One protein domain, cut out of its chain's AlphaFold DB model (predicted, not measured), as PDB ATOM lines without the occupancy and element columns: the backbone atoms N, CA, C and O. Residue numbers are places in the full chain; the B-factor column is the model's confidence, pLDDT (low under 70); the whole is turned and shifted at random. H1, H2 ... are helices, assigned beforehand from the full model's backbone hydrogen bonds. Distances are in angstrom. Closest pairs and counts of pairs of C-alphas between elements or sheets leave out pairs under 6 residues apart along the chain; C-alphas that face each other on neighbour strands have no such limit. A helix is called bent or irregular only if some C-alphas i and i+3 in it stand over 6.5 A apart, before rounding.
ATOM      1  N   ALA A   2      -4.982 -26.979 -10.028       52.25
ATOM      2  CA  ALA A   2      -4.688 -27.758 -11.251       52.25
ATOM      3  C   ALA A   2      -5.397 -29.133 -11.312       52.25
ATOM      4  O   ALA A   2      -5.905 -29.517 -12.360       52.25
ATOM      5  N   LEU A   3      -5.490 -29.839 -10.176       53.88
ATOM      6  CA  LEU A   3      -6.248 -31.092 -10.070       53.88
ATOM      7  C   LEU A   3      -7.750 -30.863 -10.288       53.88
ATOM      8  O   LEU A   3      -8.371 -31.609 -11.028       53.88
ATOM      9  N   ASP A   4      -8.313 -29.798  -9.710       56.84
ATOM     10  CA  ASP A   4      -9.735 -29.450  -9.862       56.84
ATOM     11  C   ASP A   4     -10.076 -29.126 -11.323       56.84
ATOM     12  O   ASP A   4     -11.121 -29.528 -11.826       56.84
ATOM     13  N   THR A   5      -9.162 -28.453 -12.032       55.00
ATOM     14  CA  THR A   5      -9.296 -28.176 -13.466       55.00
ATOM     15  C   THR A   5      -9.251 -29.456 -14.299       55.00
ATOM     16  O   THR A   5     -10.035 -29.577 -15.231       55.00
ATOM     17  N   LEU A   6      -8.395 -30.426 -13.963       61.03
ATOM     18  CA  LEU A   6      -8.358 -31.728 -14.644       61.03
ATOM     19  C   LEU A   6      -9.591 -32.583 -14.313       61.03
ATOM     20  O   LEU A   6     -10.159 -33.205 -15.203       61.03
ATOM     21  N   ILE A   7     -10.064 -32.545 -13.065       59.94
ATOM     22  CA  ILE A   7     -11.303 -33.200 -12.623       59.94
ATOM     23  C   ILE A   7     -12.518 -32.637 -13.363       59.94
ATOM     24  O   ILE A   7     -13.436 -33.395 -13.662       59.94
ATOM     25  N   ALA A   8     -12.530 -31.347 -13.706       60.94
ATOM     26  CA  ALA A   8     -13.614 -30.758 -14.490       60.94
ATOM     27  C   ALA A   8     -13.751 -31.388 -15.889       60.94
ATOM     28  O   ALA A   8     -14.854 -31.399 -16.421       60.94
ATOM     29  N   TYR A   9     -12.676 -31.941 -16.463       64.12
ATOM     30  CA  TYR A   9     -12.707 -32.666 -17.743       64.12
ATOM     31  C   TYR A   9     -13.089 -34.147 -17.613       64.12
ATOM     32  O   TYR A   9     -13.165 -34.848 -18.619       64.12
ATOM     33  N   ARG A  10     -13.320 -34.660 -16.395       65.38
ATOM     34  CA  ARG A  10     -13.802 -36.034 -16.220       65.38
ATOM     35  C   ARG A  10     -15.220 -36.164 -16.789       65.38
ATOM     36  O   ARG A  10     -15.964 -35.185 -16.851       65.38
ATOM     37  N   LYS A  11     -15.633 -37.398 -17.109       62.53
ATOM     38  CA  LYS A  11     -17.022 -37.698 -17.505       62.53
ATOM     39  C   LYS A  11     -17.993 -37.036 -16.519       62.53
ATOM     40  O   LYS A  11     -17.802 -37.219 -15.313       62.53
ATOM     41  N   PRO A  12     -19.031 -36.322 -16.982       66.00
ATOM     42  CA  PRO A  12     -20.010 -35.779 -16.063       66.00
ATOM     43  C   PRO A  12     -20.537 -36.906 -15.177       66.00
ATOM     44  O   PRO A  12     -20.856 -38.003 -15.650       66.00
ATOM     45  N   ALA A  13     -20.494 -36.675 -13.869       65.62
ATOM     46  CA  ALA A  13     -20.887 -37.699 -12.921       65.62
ATOM     47  C   ALA A  13     -22.387 -37.964 -13.077       65.62
ATOM     48  O   ALA A  13     -23.147 -37.053 -13.390       65.62
ATOM     49  N   VAL A  14     -22.824 -39.200 -12.833       64.12
ATOM     50  CA  VAL A  14     -24.235 -39.594 -13.021       64.12
ATOM     51  C   VAL A  14     -25.189 -38.751 -12.155       64.12
ATOM     52  O   VAL A  14     -26.360 -38.602 -12.474       64.12
ATOM     53  N   ASN A  15     -24.677 -38.164 -11.069       66.56
ATOM     54  CA  ASN A  15     -25.400 -37.272 -10.169       66.56
ATOM     55  C   ASN A  15     -25.284 -35.772 -10.512       66.56
ATOM     56  O   ASN A  15     -25.816 -34.958  -9.762       66.56
ATOM     57  N   MET A  16     -24.574 -35.387 -11.579       76.62
ATOM     58  CA  MET A  16     -24.584 -34.003 -12.070       76.62
ATOM     59  C   MET A  16     -25.951 -33.654 -12.649       76.62
ATOM     60  O   MET A  16     -26.670 -34.534 -13.135       76.62
ATOM     61  N   SER A  17     -26.309 -32.370 -12.624       80.94
ATOM     62  CA  SER A  17     -27.568 -31.939 -13.224       80.94
ATOM     63  C   SER A  17     -27.581 -32.235 -14.733       80.94
ATOM     64  O   SER A  17     -26.530 -32.161 -15.372       80.94
ATOM     65  N   PRO A  18     -28.745 -32.542 -15.333       81.31
ATOM     66  CA  PRO A  18     -28.867 -32.827 -16.766       81.31
ATOM     67  C   PRO A  18     -28.134 -31.821 -17.667       81.31
ATOM     68  O   PRO A  18     -27.412 -32.210 -18.581       81.31
ATOM     69  N   LEU A  19     -28.246 -30.525 -17.358       83.69
ATOM     70  CA  LEU A  19     -27.597 -29.455 -18.121       83.69
ATOM     71  C   LEU A  19     -26.070 -29.483 -17.993       83.69
ATOM     72  O   LEU A  19     -25.368 -29.257 -18.972       83.69
ATOM     73  N   GLU A  20     -25.540 -29.801 -16.813       82.00
ATOM     74  CA  GLU A  20     -24.095 -29.962 -16.611       82.00
ATOM     75  C   GLU A  20     -23.553 -31.195 -17.337       82.00
ATOM     76  O   GLU A  20     -22.422 -31.164 -17.820       82.00
ATOM     77  N   GLN A  21     -24.355 -32.261 -17.458       78.81
ATOM     78  CA  GLN A  21     -23.971 -33.434 -18.245       78.81
ATOM     79  C   GLN A  21     -23.861 -33.095 -19.736       78.81
ATOM     80  O   GLN A  21     -22.905 -33.506 -20.388       78.81
ATOM     81  N   ILE A  22     -24.789 -32.282 -20.247       80.50
ATOM     82  CA  ILE A  22     -24.794 -31.803 -21.635       80.50
ATOM     83  C   ILE A  22     -23.640 -30.806 -21.890       80.50
ATOM     84  O   ILE A  22     -22.975 -30.851 -22.928       80.50
ATOM     85  N   ALA A  23     -23.347 -29.926 -20.927       81.31
ATOM     86  CA  ALA A  23     -22.303 -28.901 -21.027       81.31
ATOM     87  C   ALA A  23     -20.880 -29.389 -20.698       81.31
ATOM     88  O   ALA A  23     -19.944 -28.576 -20.725       81.31
ATOM     89  N   ALA A  24     -20.716 -30.666 -20.340       78.81
ATOM     90  CA  ALA A  24     -19.505 -31.170 -19.709       78.81
ATOM     91  C   ALA A  24     -18.229 -30.828 -20.506       78.81
ATOM     92  O   ALA A  24     -18.200 -30.965 -21.735       78.81
ATOM     93  N   PRO A  25     -17.154 -30.365 -19.845       71.88
ATOM     94  CA  PRO A  25     -15.911 -30.042 -20.526       71.88
ATOM     95  C   PRO A  25     -15.267 -31.298 -21.109       71.88
ATOM     96  O   PRO A  25     -15.155 -32.320 -20.445       71.88
ATOM     97  N   VAL A  26     -14.774 -31.180 -22.337       72.50
ATOM     98  CA  VAL A  26     -13.944 -32.191 -22.997       72.50
ATOM     99  C   VAL A  26     -12.635 -31.536 -23.405       72.50
ATOM    100  O   VAL A  26     -12.613 -30.338 -23.702       72.50
ATOM    101  N   LEU A  27     -11.543 -32.299 -23.405       71.56
ATOM    102  CA  LEU A  27     -10.277 -31.835 -23.961       71.56
ATOM    103  C   LEU A  27     -10.323 -32.012 -25.489       71.56
ATOM    104  O   LEU A  27     -10.285 -33.149 -25.961       71.56
ATOM    105  N   PRO A  28     -10.386 -30.923 -26.283       64.88
ATOM    106  CA  PRO A  28     -10.464 -31.026 -27.742       64.88
ATOM    107  C   PRO A  28      -9.187 -31.614 -28.364       64.88
ATOM    108  O   PRO A  28      -9.236 -32.178 -29.452       64.88
ATOM    109  N   GLN A  29      -8.051 -31.497 -27.672       73.00
ATOM    110  CA  GLN A  29      -6.766 -32.090 -28.043       73.00
ATOM    111  C   GLN A  29      -6.139 -32.741 -26.806       73.00
ATOM    112  O   GLN A  29      -5.154 -32.249 -26.258       73.00
ATOM    113  N   ALA A  30      -6.764 -33.808 -26.305       76.88
ATOM    114  CA  ALA A  30      -6.179 -34.576 -25.212       76.88
ATOM    115  C   ALA A  30      -4.799 -35.131 -25.640       76.88
ATOM    116  O   ALA A  30      -4.697 -35.687 -26.737       76.88
ATOM    117  N   PRO A  31      -3.738 -34.977 -24.822       82.25
ATOM    118  CA  PRO A  31      -2.433 -35.559 -25.124       82.25
ATOM    119  C   PRO A  31      -2.501 -37.091 -25.106       82.25
ATOM    120  O   PRO A  31      -3.423 -37.678 -24.531       82.25
ATOM    121  N   ALA A  32      -1.509 -37.759 -25.700       87.12
ATOM    122  CA  ALA A  32      -1.431 -39.207 -25.585       87.12
ATOM    123  C   ALA A  32      -1.198 -39.607 -24.119       87.12
ATOM    124  O   ALA A  32      -0.530 -38.904 -23.357       87.12
ATOM    125  N   ARG A  33      -1.707 -40.780 -23.725       86.44
ATOM    126  CA  ARG A  33      -1.534 -41.297 -22.360       86.44
ATOM    127  C   ARG A  33      -0.062 -41.359 -21.944       86.44
ATOM    128  O   ARG A  33       0.273 -40.966 -20.832       86.44
ATOM    129  N   ALA A  34       0.805 -41.774 -22.865       88.38
ATOM    130  CA  ALA A  34       2.244 -41.844 -22.636       88.38
ATOM    131  C   ALA A  34       2.861 -40.471 -22.317       88.38
ATOM    132  O   ALA A  34       3.729 -40.380 -21.451       88.38
ATOM    133  N   ASP A  35       2.381 -39.403 -22.962       87.81
ATOM    134  CA  ASP A  35       2.871 -38.042 -22.730       87.81
ATOM    135  C   ASP A  35       2.450 -37.536 -21.345       87.81
ATOM    136  O   ASP A  35       3.249 -36.924 -20.633       87.81
ATOM    137  N   LEU A  36       1.212 -37.837 -20.927       87.81
ATOM    138  CA  LEU A  36       0.736 -37.537 -19.575       87.81
ATOM    139  C   LEU A  36       1.572 -38.280 -18.525       87.81
ATOM    140  O   LEU A  36       2.045 -37.665 -17.570       87.81
ATOM    141  N   ASP A  37       1.779 -39.584 -18.704       89.25
ATOM    142  CA  ASP A  37       2.529 -40.403 -17.751       89.25
ATOM    143  C   ASP A  37       3.994 -39.935 -17.642       89.25
ATOM    144  O   ASP A  37       4.530 -39.829 -16.534       89.25
ATOM    145  N   ALA A  38       4.624 -39.567 -18.765       90.75
ATOM    146  CA  ALA A  38       5.971 -38.998 -18.788       90.75
ATOM    147  C   ALA A  38       6.049 -37.656 -18.039       90.75
ATOM    148  O   ALA A  38       6.975 -37.437 -17.253       90.75
ATOM    149  N   ALA A  39       5.062 -36.775 -18.225       88.50
ATOM    150  CA  ALA A  39       4.992 -35.500 -17.514       88.50
ATOM    151  C   ALA A  39       4.804 -35.689 -15.997       88.50
ATOM    152  O   ALA A  39       5.465 -35.022 -15.198       88.50
ATOM    153  N   LEU A  40       3.952 -36.634 -15.583       89.88
ATOM    154  CA  LEU A  40       3.737 -36.956 -14.169       89.88
ATOM    155  C   LEU A  40       4.996 -37.554 -13.521       89.88
ATOM    156  O   LEU A  40       5.348 -37.179 -12.399       89.88
ATOM    157  N   ALA A  41       5.713 -38.424 -14.236       91.56
ATOM    158  CA  ALA A  41       6.991 -38.970 -13.786       91.56
ATOM    159  C   ALA A  41       8.058 -37.874 -13.626       91.56
ATOM    160  O   ALA A  41       8.763 -37.847 -12.616       91.56
ATOM    161  N   ALA A  42       8.136 -36.926 -14.567       90.12
ATOM    162  CA  ALA A  42       9.036 -35.780 -14.469       90.12
ATOM    163  C   ALA A  42       8.708 -34.885 -13.257       90.12
ATOM    164  O   ALA A  42       9.620 -34.446 -12.554       90.12
ATOM    165  N   CYS A  43       7.423 -34.666 -12.950       87.50
ATOM    166  CA  CYS A  43       7.004 -33.945 -11.743       87.50
ATOM    167  C   CYS A  43       7.464 -34.638 -10.454       87.50
ATOM    168  O   CYS A  43       7.981 -33.974  -9.554       87.50
ATOM    169  N   LEU A  44       7.305 -35.961 -10.364       89.81
ATOM    170  CA  LEU A  44       7.765 -36.732  -9.206       89.81
ATOM    171  C   LEU A  44       9.288 -36.709  -9.069       89.81
ATOM    172  O   LEU A  44       9.792 -36.581  -7.955       89.81
ATOM    173  N   ALA A  45      10.013 -36.786 -10.187       89.94
ATOM    174  CA  ALA A  45      11.470 -36.699 -10.203       89.94
ATOM    175  C   ALA A  45      11.975 -35.316  -9.754       89.94
ATOM    176  O   ALA A  45      12.993 -35.228  -9.072       89.94
ATOM    177  N   ALA A  46      11.254 -34.243 -10.096       88.94
ATOM    178  CA  ALA A  46      11.591 -32.884  -9.680       88.94
ATOM    179  C   ALA A  46      11.272 -32.615  -8.197       88.94
ATOM    180  O   ALA A  46      12.023 -31.907  -7.525       88.94
ATOM    181  N   SER A  47      10.159 -33.144  -7.671       82.81
ATOM    182  CA  SER A  47       9.788 -32.982  -6.261       82.81
ATOM    183  C   SER A  47       8.782 -34.043  -5.799       82.81
ATOM    184  O   SER A  47       7.594 -33.986  -6.106       82.81
ATOM    185  N   ALA A  48       9.239 -34.994  -4.983       85.44
ATOM    186  CA  ALA A  48       8.423 -36.102  -4.481       85.44
ATOM    187  C   ALA A  48       7.815 -35.824  -3.092       85.44
ATOM    188  O   ALA A  48       7.863 -36.670  -2.200       85.44
ATOM    189  N   THR A  49       7.257 -34.632  -2.867       91.69
ATOM    190  CA  THR A  49       6.563 -34.364  -1.592       91.69
ATOM    191  C   THR A  49       5.294 -35.222  -1.472       91.69
ATOM    192  O   THR A  49       4.673 -35.521  -2.497       91.69
ATOM    193  N   PRO A  50       4.827 -35.554  -0.251       89.06
ATOM    194  CA  PRO A  50       3.584 -36.312  -0.063       89.06
ATOM    195  C   PRO A  50       2.377 -35.686  -0.775       89.06
ATOM    196  O   PRO A  50       1.518 -36.383  -1.310       89.06
ATOM    197  N   ARG A  51       2.336 -34.349  -0.847       84.88
ATOM    198  CA  ARG A  51       1.297 -33.606  -1.569       84.88
ATOM    199  C   ARG A  51       1.348 -33.849  -3.079       84.88
ATOM    200  O   ARG A  51       0.300 -34.000  -3.697       84.88
ATOM    201  N   ILE A  52       2.543 -33.860  -3.670       84.00
ATOM    202  CA  ILE A  52       2.719 -34.095  -5.111       84.00
ATOM    203  C   ILE A  52       2.417 -35.556  -5.440       84.00
ATOM    204  O   ILE A  52       1.702 -35.817  -6.401       84.00
ATOM    205  N   GLN A  53       2.863 -36.493  -4.604       86.62
ATOM    206  CA  GLN A  53       2.532 -37.911  -4.746       86.62
ATOM    207  C   GLN A  53       1.017 -38.144  -4.726       86.62
ATOM    208  O   GLN A  53       0.489 -38.780  -5.632       86.62
ATOM    209  N   ALA A  54       0.298 -37.564  -3.759       85.62
ATOM    210  CA  ALA A  54      -1.159 -37.673  -3.690       85.62
ATOM    211  C   ALA A  54      -1.855 -37.090  -4.935       85.62
ATOM    212  O   ALA A  54      -2.799 -37.686  -5.455       85.62
ATOM    213  N   ALA A  55      -1.374 -35.949  -5.439       82.81
ATOM    214  CA  ALA A  55      -1.911 -35.341  -6.653       82.81
ATOM    215  C   ALA A  55      -1.673 -36.220  -7.890       82.81
ATOM    216  O   ALA A  55      -2.605 -36.448  -8.654       82.81
ATOM    217  N   VAL A  56      -0.461 -36.752  -8.071       87.12
ATOM    218  CA  VAL A  56      -0.125 -37.629  -9.205       87.12
ATOM    219  C   VAL A  56      -0.949 -38.914  -9.169       87.12
ATOM    220  O   VAL A  56      -1.541 -39.269 -10.187       87.12
ATOM    221  N   SER A  57      -1.075 -39.553  -8.004       86.88
ATOM    222  CA  SER A  57      -1.915 -40.746  -7.844       86.88
ATOM    223  C   SER A  57      -3.379 -40.472  -8.199       86.88
ATOM    224  O   SER A  57      -4.008 -41.271  -8.889       86.88
ATOM    225  N   SER A  58      -3.919 -39.322  -7.783       82.75
ATOM    226  CA  SER A  58      -5.291 -38.930  -8.124       82.75
ATOM    227  C   SER A  58      -5.473 -38.680  -9.626       82.75
ATOM    228  O   SER A  58      -6.465 -39.128 -10.197       82.75
ATOM    229  N   ILE A  59      -4.508 -38.033 -10.293       84.38
ATOM    230  CA  ILE A  59      -4.548 -37.838 -11.754       84.38
ATOM    231  C   ILE A  59      -4.502 -39.187 -12.472       84.38
ATOM    232  O   ILE A  59      -5.302 -39.417 -13.371       84.38
ATOM    233  N   GLN A  60      -3.612 -40.094 -12.061       85.31
ATOM    234  CA  GLN A  60      -3.481 -41.421 -12.671       85.31
ATOM    235  C   GLN A  60      -4.756 -42.254 -12.541       85.31
ATOM    236  O   GLN A  60      -5.134 -42.934 -13.494       85.31
ATOM    237  N   GLN A  61      -5.446 -42.163 -11.400       85.44
ATOM    238  CA  GLN A  61      -6.721 -42.847 -11.171       85.44
ATOM    239  C   GLN A  61      -7.822 -42.395 -12.146       85.44
ATOM    240  O   GLN A  61      -8.686 -43.193 -12.497       85.44
ATOM    241  N   HIS A  62      -7.781 -41.139 -12.598       80.25
ATOM    242  CA  HIS A  62      -8.779 -40.551 -13.499       80.25
ATOM    243  C   HIS A  62      -8.247 -40.273 -14.910       80.25
ATOM    244  O   HIS A  62      -8.934 -39.645 -15.712       80.25
ATOM    245  N   ALA A  63      -7.039 -40.729 -15.247       82.12
ATOM    246  CA  ALA A  63      -6.344 -40.326 -16.466       82.12
ATOM    247  C   ALA A  63      -7.120 -40.675 -17.744       82.12
ATOM    248  O   ALA A  63      -7.225 -39.836 -18.632       82.12
ATOM    249  N   ASP A  64      -7.736 -41.857 -17.827       81.31
ATOM    250  CA  ASP A  64      -8.522 -42.247 -19.009       81.31
ATOM    251  C   ASP A  64      -9.819 -41.441 -19.153       81.31
ATOM    252  O   ASP A  64     -10.338 -41.270 -20.256       81.31
ATOM    253  N   GLU A  65     -10.357 -40.930 -18.045       75.38
ATOM    254  CA  GLU A  65     -11.526 -40.050 -18.060       75.38
ATOM    255  C   GLU A  65     -11.138 -38.627 -18.454       75.38
ATOM    256  O   GLU A  65     -11.841 -38.019 -19.252       75.38
ATOM    257  N   ILE A  66     -10.015 -38.128 -17.928       77.12
ATOM    258  CA  ILE A  66      -9.453 -36.808 -18.238       77.12
ATOM    259  C   ILE A  66      -9.057 -36.733 -19.716       77.12
ATOM    260  O   ILE A  66      -9.343 -35.747 -20.386       77.12
ATOM    261  N   LEU A  67      -8.404 -37.779 -20.231       79.94
ATOM    262  CA  LEU A  67      -7.919 -37.849 -21.610       79.94
ATOM    263  C   LEU A  67      -8.993 -38.283 -22.610       79.94
ATOM    264  O   LEU A  67      -8.685 -38.456 -23.791       79.94
ATOM    265  N   ARG A  68     -10.246 -38.474 -22.177       75.12
ATOM    266  CA  ARG A  68     -11.329 -38.831 -23.087       75.12
ATOM    267  C   ARG A  68     -11.598 -37.659 -24.033       75.12
ATOM    268  O   ARG A  68     -12.313 -36.717 -23.701       75.12
ATOM    269  N   GLY A  69     -11.008 -37.734 -25.220       69.38
ATOM    270  CA  GLY A  69     -11.305 -36.825 -26.316       69.38
ATOM    271  C   GLY A  69     -12.735 -37.017 -26.821       69.38
ATOM    272  O   GLY A  69     -13.340 -38.078 -26.652       69.38
ATOM    273  N   GLY A  70     -13.276 -35.986 -27.458       72.12
ATOM    274  CA  GLY A  70     -14.595 -36.036 -28.077       72.12
ATOM    275  C   GLY A  70     -15.144 -34.642 -28.370       72.12
ATOM    276  O   GLY A  70     -14.601 -33.653 -27.872       72.12
ATOM    277  N   PRO A  71     -16.203 -34.543 -29.188       67.56
ATOM    278  CA  PRO A  71     -16.954 -33.305 -29.312       67.56
ATOM    279  C   PRO A  71     -17.678 -33.011 -27.993       67.56
ATOM    280  O   PRO A  71     -18.160 -33.916 -27.312       67.56
ATOM    281  N   ARG A  72     -17.758 -31.728 -27.629       70.88
ATOM    282  CA  ARG A  72     -18.650 -31.287 -26.556       70.88
ATOM    283  C   ARG A  72     -20.091 -31.422 -27.058       70.88
ATOM    284  O   ARG A  72     -20.334 -31.133 -28.225       70.88
ATOM    285  N   GLY A  73     -21.038 -31.765 -26.182       71.94
ATOM    286  CA  GLY A  73     -22.465 -31.778 -26.545       71.94
ATOM    287  C   GLY A  73     -23.018 -30.395 -26.929       71.94
ATOM    288  O   GLY A  73     -24.052 -30.295 -27.587       71.94
ATOM    289  N   VAL A  74     -22.312 -29.321 -26.543       80.62
ATOM    290  CA  VAL A  74     -22.690 -27.914 -26.759       80.62
ATOM    291  C   VAL A  74     -21.457 -27.079 -27.079       80.62
ATOM    292  O   VAL A  74     -20.449 -27.189 -26.386       80.62
ATOM    293  N   ALA A  75     -21.502 -26.197 -28.076       81.56
ATOM    294  CA  ALA A  75     -20.410 -25.248 -28.287       81.56
ATOM    295  C   ALA A  75     -20.361 -24.214 -27.147       81.56
ATOM    296  O   ALA A  75     -21.389 -23.812 -26.615       81.56
ATOM    297  N   VAL A  76     -19.171 -23.723 -26.779       77.81
ATOM    298  CA  VAL A  76     -19.035 -22.737 -25.683       77.81
ATOM    299  C   VAL A  76     -19.891 -21.485 -25.926       77.81
ATOM    300  O   VAL A  76     -20.454 -20.941 -24.980       77.81
ATOM    301  N   ALA A  77     -20.029 -21.064 -27.186       83.06
ATOM    302  CA  ALA A  77     -20.858 -19.926 -27.580       83.06
ATOM    303  C   ALA A  77     -22.362 -20.141 -27.323       83.06
ATOM    304  O   ALA A  77     -23.073 -19.174 -27.066       83.06
ATOM    305  N   ASP A  78     -22.824 -21.392 -27.328       85.75
ATOM    306  CA  ASP A  78     -24.241 -21.755 -27.221       85.75
ATOM    307  C   ASP A  78     -24.651 -22.142 -25.790       85.75
ATOM    308  O   ASP A  78     -25.814 -22.452 -25.535       85.75
ATOM    309  N   LEU A  79     -23.721 -22.085 -24.825       82.81
ATOM    310  CA  LEU A  79     -24.009 -22.338 -23.409       82.81
ATOM    311  C   LEU A  79     -25.183 -21.506 -22.861       82.81
ATOM    312  O   LEU A  79     -25.971 -22.074 -22.113       82.81
ATOM    313  N   PRO A  80     -25.366 -20.213 -23.203       86.25
ATOM    314  CA  PRO A  80     -26.543 -19.471 -22.752       86.25
ATOM    315  C   PRO A  80     -27.860 -20.082 -23.251       86.25
ATOM    316  O   PRO A  80     -28.827 -20.156 -22.496       86.25
ATOM    317  N   SER A  81     -27.884 -20.564 -24.496       88.06
ATOM    318  CA  SER A  81     -29.062 -21.175 -25.118       88.06
ATOM    319  C   SER A  81     -29.410 -22.529 -24.497       88.06
ATOM    320  O   SER A  81     -30.588 -22.848 -24.384       88.06
ATOM    321  N   LEU A  82     -28.415 -23.282 -24.011       86.69
ATOM    322  CA  LEU A  82     -28.629 -24.551 -23.304       86.69
ATOM    323  C   LEU A  82     -29.562 -24.409 -22.095       86.69
ATOM    324  O   LEU A  82     -30.379 -25.289 -21.839       86.69
ATOM    325  N   TYR A  83     -29.456 -23.308 -21.348       82.75
ATOM    326  CA  TYR A  83     -30.304 -23.073 -20.174       82.75
ATOM    327  C   TYR A  83     -31.715 -22.587 -20.530       82.75
ATOM    328  O   TYR A  83     -32.590 -22.601 -19.666       82.75
ATOM    329  N   LEU A  84     -31.936 -22.142 -21.770       87.75
ATOM    330  CA  LEU A  84     -33.229 -21.655 -22.255       87.75
ATOM    331  C   LEU A  84     -34.028 -22.763 -22.945       87.75
ATOM    332  O   LEU A  84     -35.220 -22.904 -22.690       87.75
ATOM    333  N   ASP A  85     -33.366 -23.541 -23.798       89.19
ATOM    334  CA  ASP A  85     -33.963 -24.655 -24.527       89.19
ATOM    335  C   ASP A  85     -32.916 -25.764 -24.726       89.19
ATOM    336  O   ASP A  85     -32.144 -25.719 -25.683       89.19
ATOM    337  N   PRO A  86     -32.832 -26.748 -23.811       86.50
ATOM    338  CA  PRO A  86     -31.827 -27.802 -23.888       86.50
ATOM    339  C   PRO A  86     -32.144 -28.883 -24.931       86.50
ATOM    340  O   PRO A  86     -31.241 -29.616 -25.328       86.50
ATOM    341  N   ALA A  87     -33.396 -29.008 -25.381       86.69
ATOM    342  CA  ALA A  87     -33.843 -30.097 -26.252       86.69
ATOM    343  C   ALA A  87     -33.096 -30.227 -27.603       86.69
ATOM    344  O   ALA A  87     -32.915 -31.360 -28.054       86.69
ATOM    345  N   PRO A  88     -32.637 -29.139 -28.257       87.62
ATOM    346  CA  PRO A  88     -31.938 -29.214 -29.542       87.62
ATOM    347  C   PRO A  88     -30.483 -29.702 -29.460       87.62
ATOM    348  O   PRO A  88     -29.873 -29.951 -30.501       87.62
ATOM    349  N   PHE A  89     -29.895 -29.789 -28.263       85.62
ATOM    350  CA  PHE A  89     -28.473 -30.090 -28.096       85.62
ATOM    351  C   PHE A  89     -28.173 -31.591 -28.155       85.62
ATOM    352  O   PHE A  89     -29.014 -32.441 -27.857       85.62
ATOM    353  N   GLN A  90     -26.944 -31.926 -28.551       78.44
ATOM    354  CA  GLN A  90     -26.514 -33.312 -28.700       78.44
ATOM    355  C   GLN A  90     -26.611 -34.057 -27.359       78.44
ATOM    356  O   GLN A  90     -26.264 -33.514 -26.311       78.44
ATOM    357  N   ASP A  91     -27.116 -35.294 -27.402       78.75
ATOM    358  CA  ASP A  91     -27.385 -36.172 -26.250       78.75
ATOM    359  C   ASP A  91     -28.446 -35.660 -25.251       78.75
ATOM    360  O   ASP A  91     -28.859 -36.405 -24.356       78.75
ATOM    361  N   ALA A  92     -28.970 -34.441 -25.429       86.12
ATOM    362  CA  ALA A  92     -29.976 -33.862 -24.546       86.12
ATOM    363  C   ALA A  92     -31.273 -34.681 -24.460       86.12
ATOM    364  O   ALA A  92     -31.741 -34.872 -23.339       86.12
ATOM    365  N   PRO A  93     -31.844 -35.237 -25.553       86.12
ATOM    366  CA  PRO A  93     -33.073 -36.026 -25.455       86.12
ATOM    367  C   PRO A  93     -32.950 -37.213 -24.490       86.12
ATOM    368  O   PRO A  93     -33.804 -37.388 -23.627       86.12
ATOM    369  N   ALA A  94     -31.855 -37.975 -24.579       85.81
ATOM    370  CA  ALA A  94     -31.627 -39.138 -23.723       85.81
ATOM    371  C   ALA A  94     -31.388 -38.738 -22.256       85.81
ATOM    372  O   ALA A  94     -31.914 -39.369 -21.338       85.81
ATOM    373  N   ILE A  95     -30.619 -37.669 -22.027       85.06
ATOM    374  CA  ILE A  95     -30.325 -37.164 -20.679       85.06
ATOM    375  C   ILE A  95     -31.597 -36.601 -20.017       85.06
ATOM    376  O   ILE A  95     -31.849 -36.856 -18.836       85.06
ATOM    377  N   LEU A  96     -32.418 -35.862 -20.768       87.69
ATOM    378  CA  LEU A  96     -33.679 -35.297 -20.284       87.69
ATOM    379  C   LEU A  96     -34.734 -36.383 -20.034       87.69
ATOM    380  O   LEU A  96     -35.420 -36.336 -19.016       87.69
ATOM    381  N   GLU A  97     -34.829 -37.400 -20.894       88.88
ATOM    382  CA  GLU A  97     -35.724 -38.546 -20.687       88.88
ATOM    383  C   GLU A  97     -35.379 -39.300 -19.395       88.88
ATOM    384  O   GLU A  97     -36.258 -39.604 -18.584       88.88
ATOM    385  N   GLN A  98     -34.087 -39.543 -19.152       85.62
ATOM    386  CA  GLN A  98     -33.635 -40.188 -17.925       85.62
ATOM    387  C   GLN A  98     -33.957 -39.344 -16.681       85.62
ATOM    388  O   GLN A  98     -34.347 -39.892 -15.646       85.62
ATOM    389  N   HIS A  99     -33.830 -38.018 -16.775       86.44
ATOM    390  CA  HIS A  99     -34.223 -37.107 -15.703       86.44
ATOM    391  C   HIS A  99     -35.721 -37.202 -15.388       86.44
ATOM    392  O   HIS A  99     -36.089 -37.404 -14.227       86.44
ATOM    393  N   GLU A 100     -36.579 -37.123 -16.406       88.69
ATOM    394  CA  GLU A 100     -38.034 -37.213 -16.238       88.69
ATOM    395  C   GLU A 100     -38.466 -38.559 -15.647       88.69
ATOM    396  O   GLU A 100     -39.342 -38.601 -14.780       88.69
ATOM    397  N   ALA A 101     -37.811 -39.659 -16.030       87.75
ATOM    398  CA  ALA A 101     -38.067 -40.972 -15.445       87.75
ATOM    399  C   ALA A 101     -37.773 -41.003 -13.932       87.75
ATOM    400  O   ALA A 101     -38.583 -41.508 -13.147       87.75
ATOM    401  N   VAL A 102     -36.647 -40.424 -13.500       84.81
ATOM    402  CA  VAL A 102     -36.283 -40.334 -12.076       84.81
ATOM    403  C   VAL A 102     -37.265 -39.444 -11.315       84.81
ATOM    404  O   VAL A 102     -37.774 -39.849 -10.269       84.81
ATOM    405  N   VAL A 103     -37.579 -38.257 -11.843       86.69
ATOM    406  CA  VAL A 103     -38.538 -37.325 -11.226       86.69
ATOM    407  C   VAL A 103     -39.927 -37.958 -11.124       86.69
ATOM    408  O   VAL A 103     -40.581 -37.857 -10.081       86.69
ATOM    409  N   GLY A 104     -40.368 -38.651 -12.173       87.31
ATOM    410  CA  GLY A 104     -41.615 -39.407 -12.195       87.31
ATOM    411  C   GLY A 104     -41.648 -40.491 -11.119       87.31
ATOM    412  O   GLY A 104     -42.602 -40.548 -10.340       87.31
ATOM    413  N   GLY A 105     -40.581 -41.286 -11.005       89.38
ATOM    414  CA  GLY A 105     -40.434 -42.296  -9.955       89.38
ATOM    415  C   GLY A 105     -40.469 -41.698  -8.546       89.38
ATOM    416  O   GLY A 105     -41.191 -42.190  -7.680       89.38
ATOM    417  N   MET A 106     -39.767 -40.583  -8.315       88.06
ATOM    418  CA  MET A 106     -39.802 -39.878  -7.028       88.06
ATOM    419  C   MET A 106     -41.204 -39.363  -6.692       88.06
ATOM    420  O   MET A 106     -41.670 -39.529  -5.564       88.06
ATOM    421  N   ARG A 107     -41.906 -38.772  -7.667       90.81
ATOM    422  CA  ARG A 107     -43.283 -38.293  -7.492       90.81
ATOM    423  C   ARG A 107     -44.226 -39.440  -7.141       90.81
ATOM    424  O   ARG A 107     -45.035 -39.295  -6.227       90.81
ATOM    425  N   GLN A 108     -44.101 -40.575  -7.828       90.06
ATOM    426  CA  GLN A 108     -44.895 -41.766  -7.542       90.06
ATOM    427  C   GLN A 108     -44.618 -42.297  -6.133       90.06
ATOM    428  O   GLN A 108     -45.558 -42.576  -5.394       90.06
ATOM    429  N   ASN A 109     -43.350 -42.363  -5.725       88.88
ATOM    430  CA  ASN A 109     -42.971 -42.802  -4.382       88.88
ATOM    431  C   ASN A 109     -43.560 -41.893  -3.298       88.88
ATOM    432  O   ASN A 109     -44.121 -42.386  -2.323       88.88
ATOM    433  N   LEU A 110     -43.509 -40.570  -3.482       90.19
ATOM    434  CA  LEU A 110     -44.140 -39.625  -2.557       90.19
ATOM    435  C   LEU A 110     -45.661 -39.810  -2.498       90.19
ATOM    436  O   LEU A 110     -46.242 -39.784  -1.416       90.19
ATOM    437  N   GLN A 111     -46.316 -40.032  -3.638       90.75
ATOM    438  CA  GLN A 111     -47.753 -40.307  -3.668       90.75
ATOM    439  C   GLN A 111     -48.110 -41.629  -2.979       90.75
ATOM    440  O   GLN A 111     -49.130 -41.690  -2.297       90.75
ATOM    441  N   ASN A 112     -47.288 -42.665  -3.138       89.38
ATOM    442  CA  ASN A 112     -47.470 -43.953  -2.472       89.38
ATOM    443  C   ASN A 112     -47.322 -43.806  -0.952       89.38
ATOM    444  O   ASN A 112     -48.213 -44.228  -0.216       89.38
ATOM    445  N   LEU A 113     -46.289 -43.086  -0.496       88.56
ATOM    446  CA  LEU A 113     -46.092 -42.749   0.916       88.56
ATOM    447  C   LEU A 113     -47.297 -42.001   1.502       88.56
ATOM    448  O   LEU A 113     -47.790 -42.371   2.565       88.56
ATOM    449  N   LEU A 114     -47.824 -40.994   0.796       86.88
ATOM    450  CA  LEU A 114     -49.013 -40.248   1.231       86.88
ATOM    451  C   LEU A 114     -50.283 -41.109   1.280       86.88
ATOM    452  O   LEU A 114     -51.181 -40.834   2.072       86.88
ATOM    453  N   LYS A 115     -50.369 -42.147   0.443       88.56
ATOM    454  CA  LYS A 115     -51.490 -43.097   0.406       88.56
ATOM    455  C   LYS A 115     -51.316 -44.276   1.372       88.56
ATOM    456  O   LYS A 115     -52.216 -45.106   1.453       88.56
ATOM    457  N   GLY A 116     -50.188 -44.366   2.083       78.25
ATOM    458  CA  GLY A 116     -49.867 -45.499   2.956       78.25
ATOM    459  C   GLY A 116     -49.600 -46.806   2.201       78.25
ATOM    460  O   GLY A 116     -49.756 -47.882   2.771       78.25
TER     461      GLY A 116
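What this domain is: This is residues 2 to 116 of the 118 residues of an uncharacterized protein of Janthinobacterium sp. LM6 (UniProt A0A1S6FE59). The model is a loose, open arch of two lobes: at one end the helical hairpin H3 and H4 with short H1 on H4, at the other short H2 and H5 near the start of the long helix H6. Residues 100 to 116 stick out as a free arm, of which 100 to 114 belong to H6. The printed part has 115 residues with six named helices, H1 to H6 in order, and no named strand: all helix. It is loose, with a radius of gyration of the C-alphas of 19.3 A, and flat, spanning 63 by 39 by 20 A.

Where its parts are: H1 is residues 2 to 8, from C-alpha 2 at (-4.688, -27.758, -11.251), and H2 is residues 18 to 22. H3, residues 33 to 46, is 20.1 A long; H4, residues 50 to 66, is 22.4 A. H4 has a kink of 39 degrees near residue 60 and is irregular, with C-alphas 61 and 64 8.1 A apart. H5, residues 76 to 82, is irregular too, with C-alphas 77 and 80 7.5 A apart. H6, residues 92 to 114, is 32.7 A long and ends at C-alpha 114 at (-49.013, -40.248, 1.231).

How they stand to each other: H1 touches H4 at a shallow tilt of 27 degrees, the same way; their closest C-alphas, Leu 6 and Ile 66, are 6.3 A apart. H2 touches residues 92 to 99 of H6 alone, closest at the C-alphas of Pro 18 and Ile 95, 6.0 A. H3 and H4 form a hairpin and touch, opposite ways at a shallow tilt of 5 degrees, closest at the C-alphas of Leu 40 and Val 56, 6.3 A. H5 is close to H2 but not clearly touching: their closest C-alphas, Leu 19 and Leu 82, are 7.2 A apart. H3 and H6 are apart. Every O i to N i+4 pair is within hydrogen-bond range in H1, H2, H3 and H6, against 11 of 13 in H4 and 1 of 3 in H5, where 3 of 4 O i to N i+3 pairs are.

The domain as a whole: The C-alphas farthest apart, Ala 46 and Lys 115, are 64.7 A apart. The printed part has no cut and no long link. Mean pLDDT of the printed part is 81.0, and under 70 at residues 2 to 15, 28, 69 and 71.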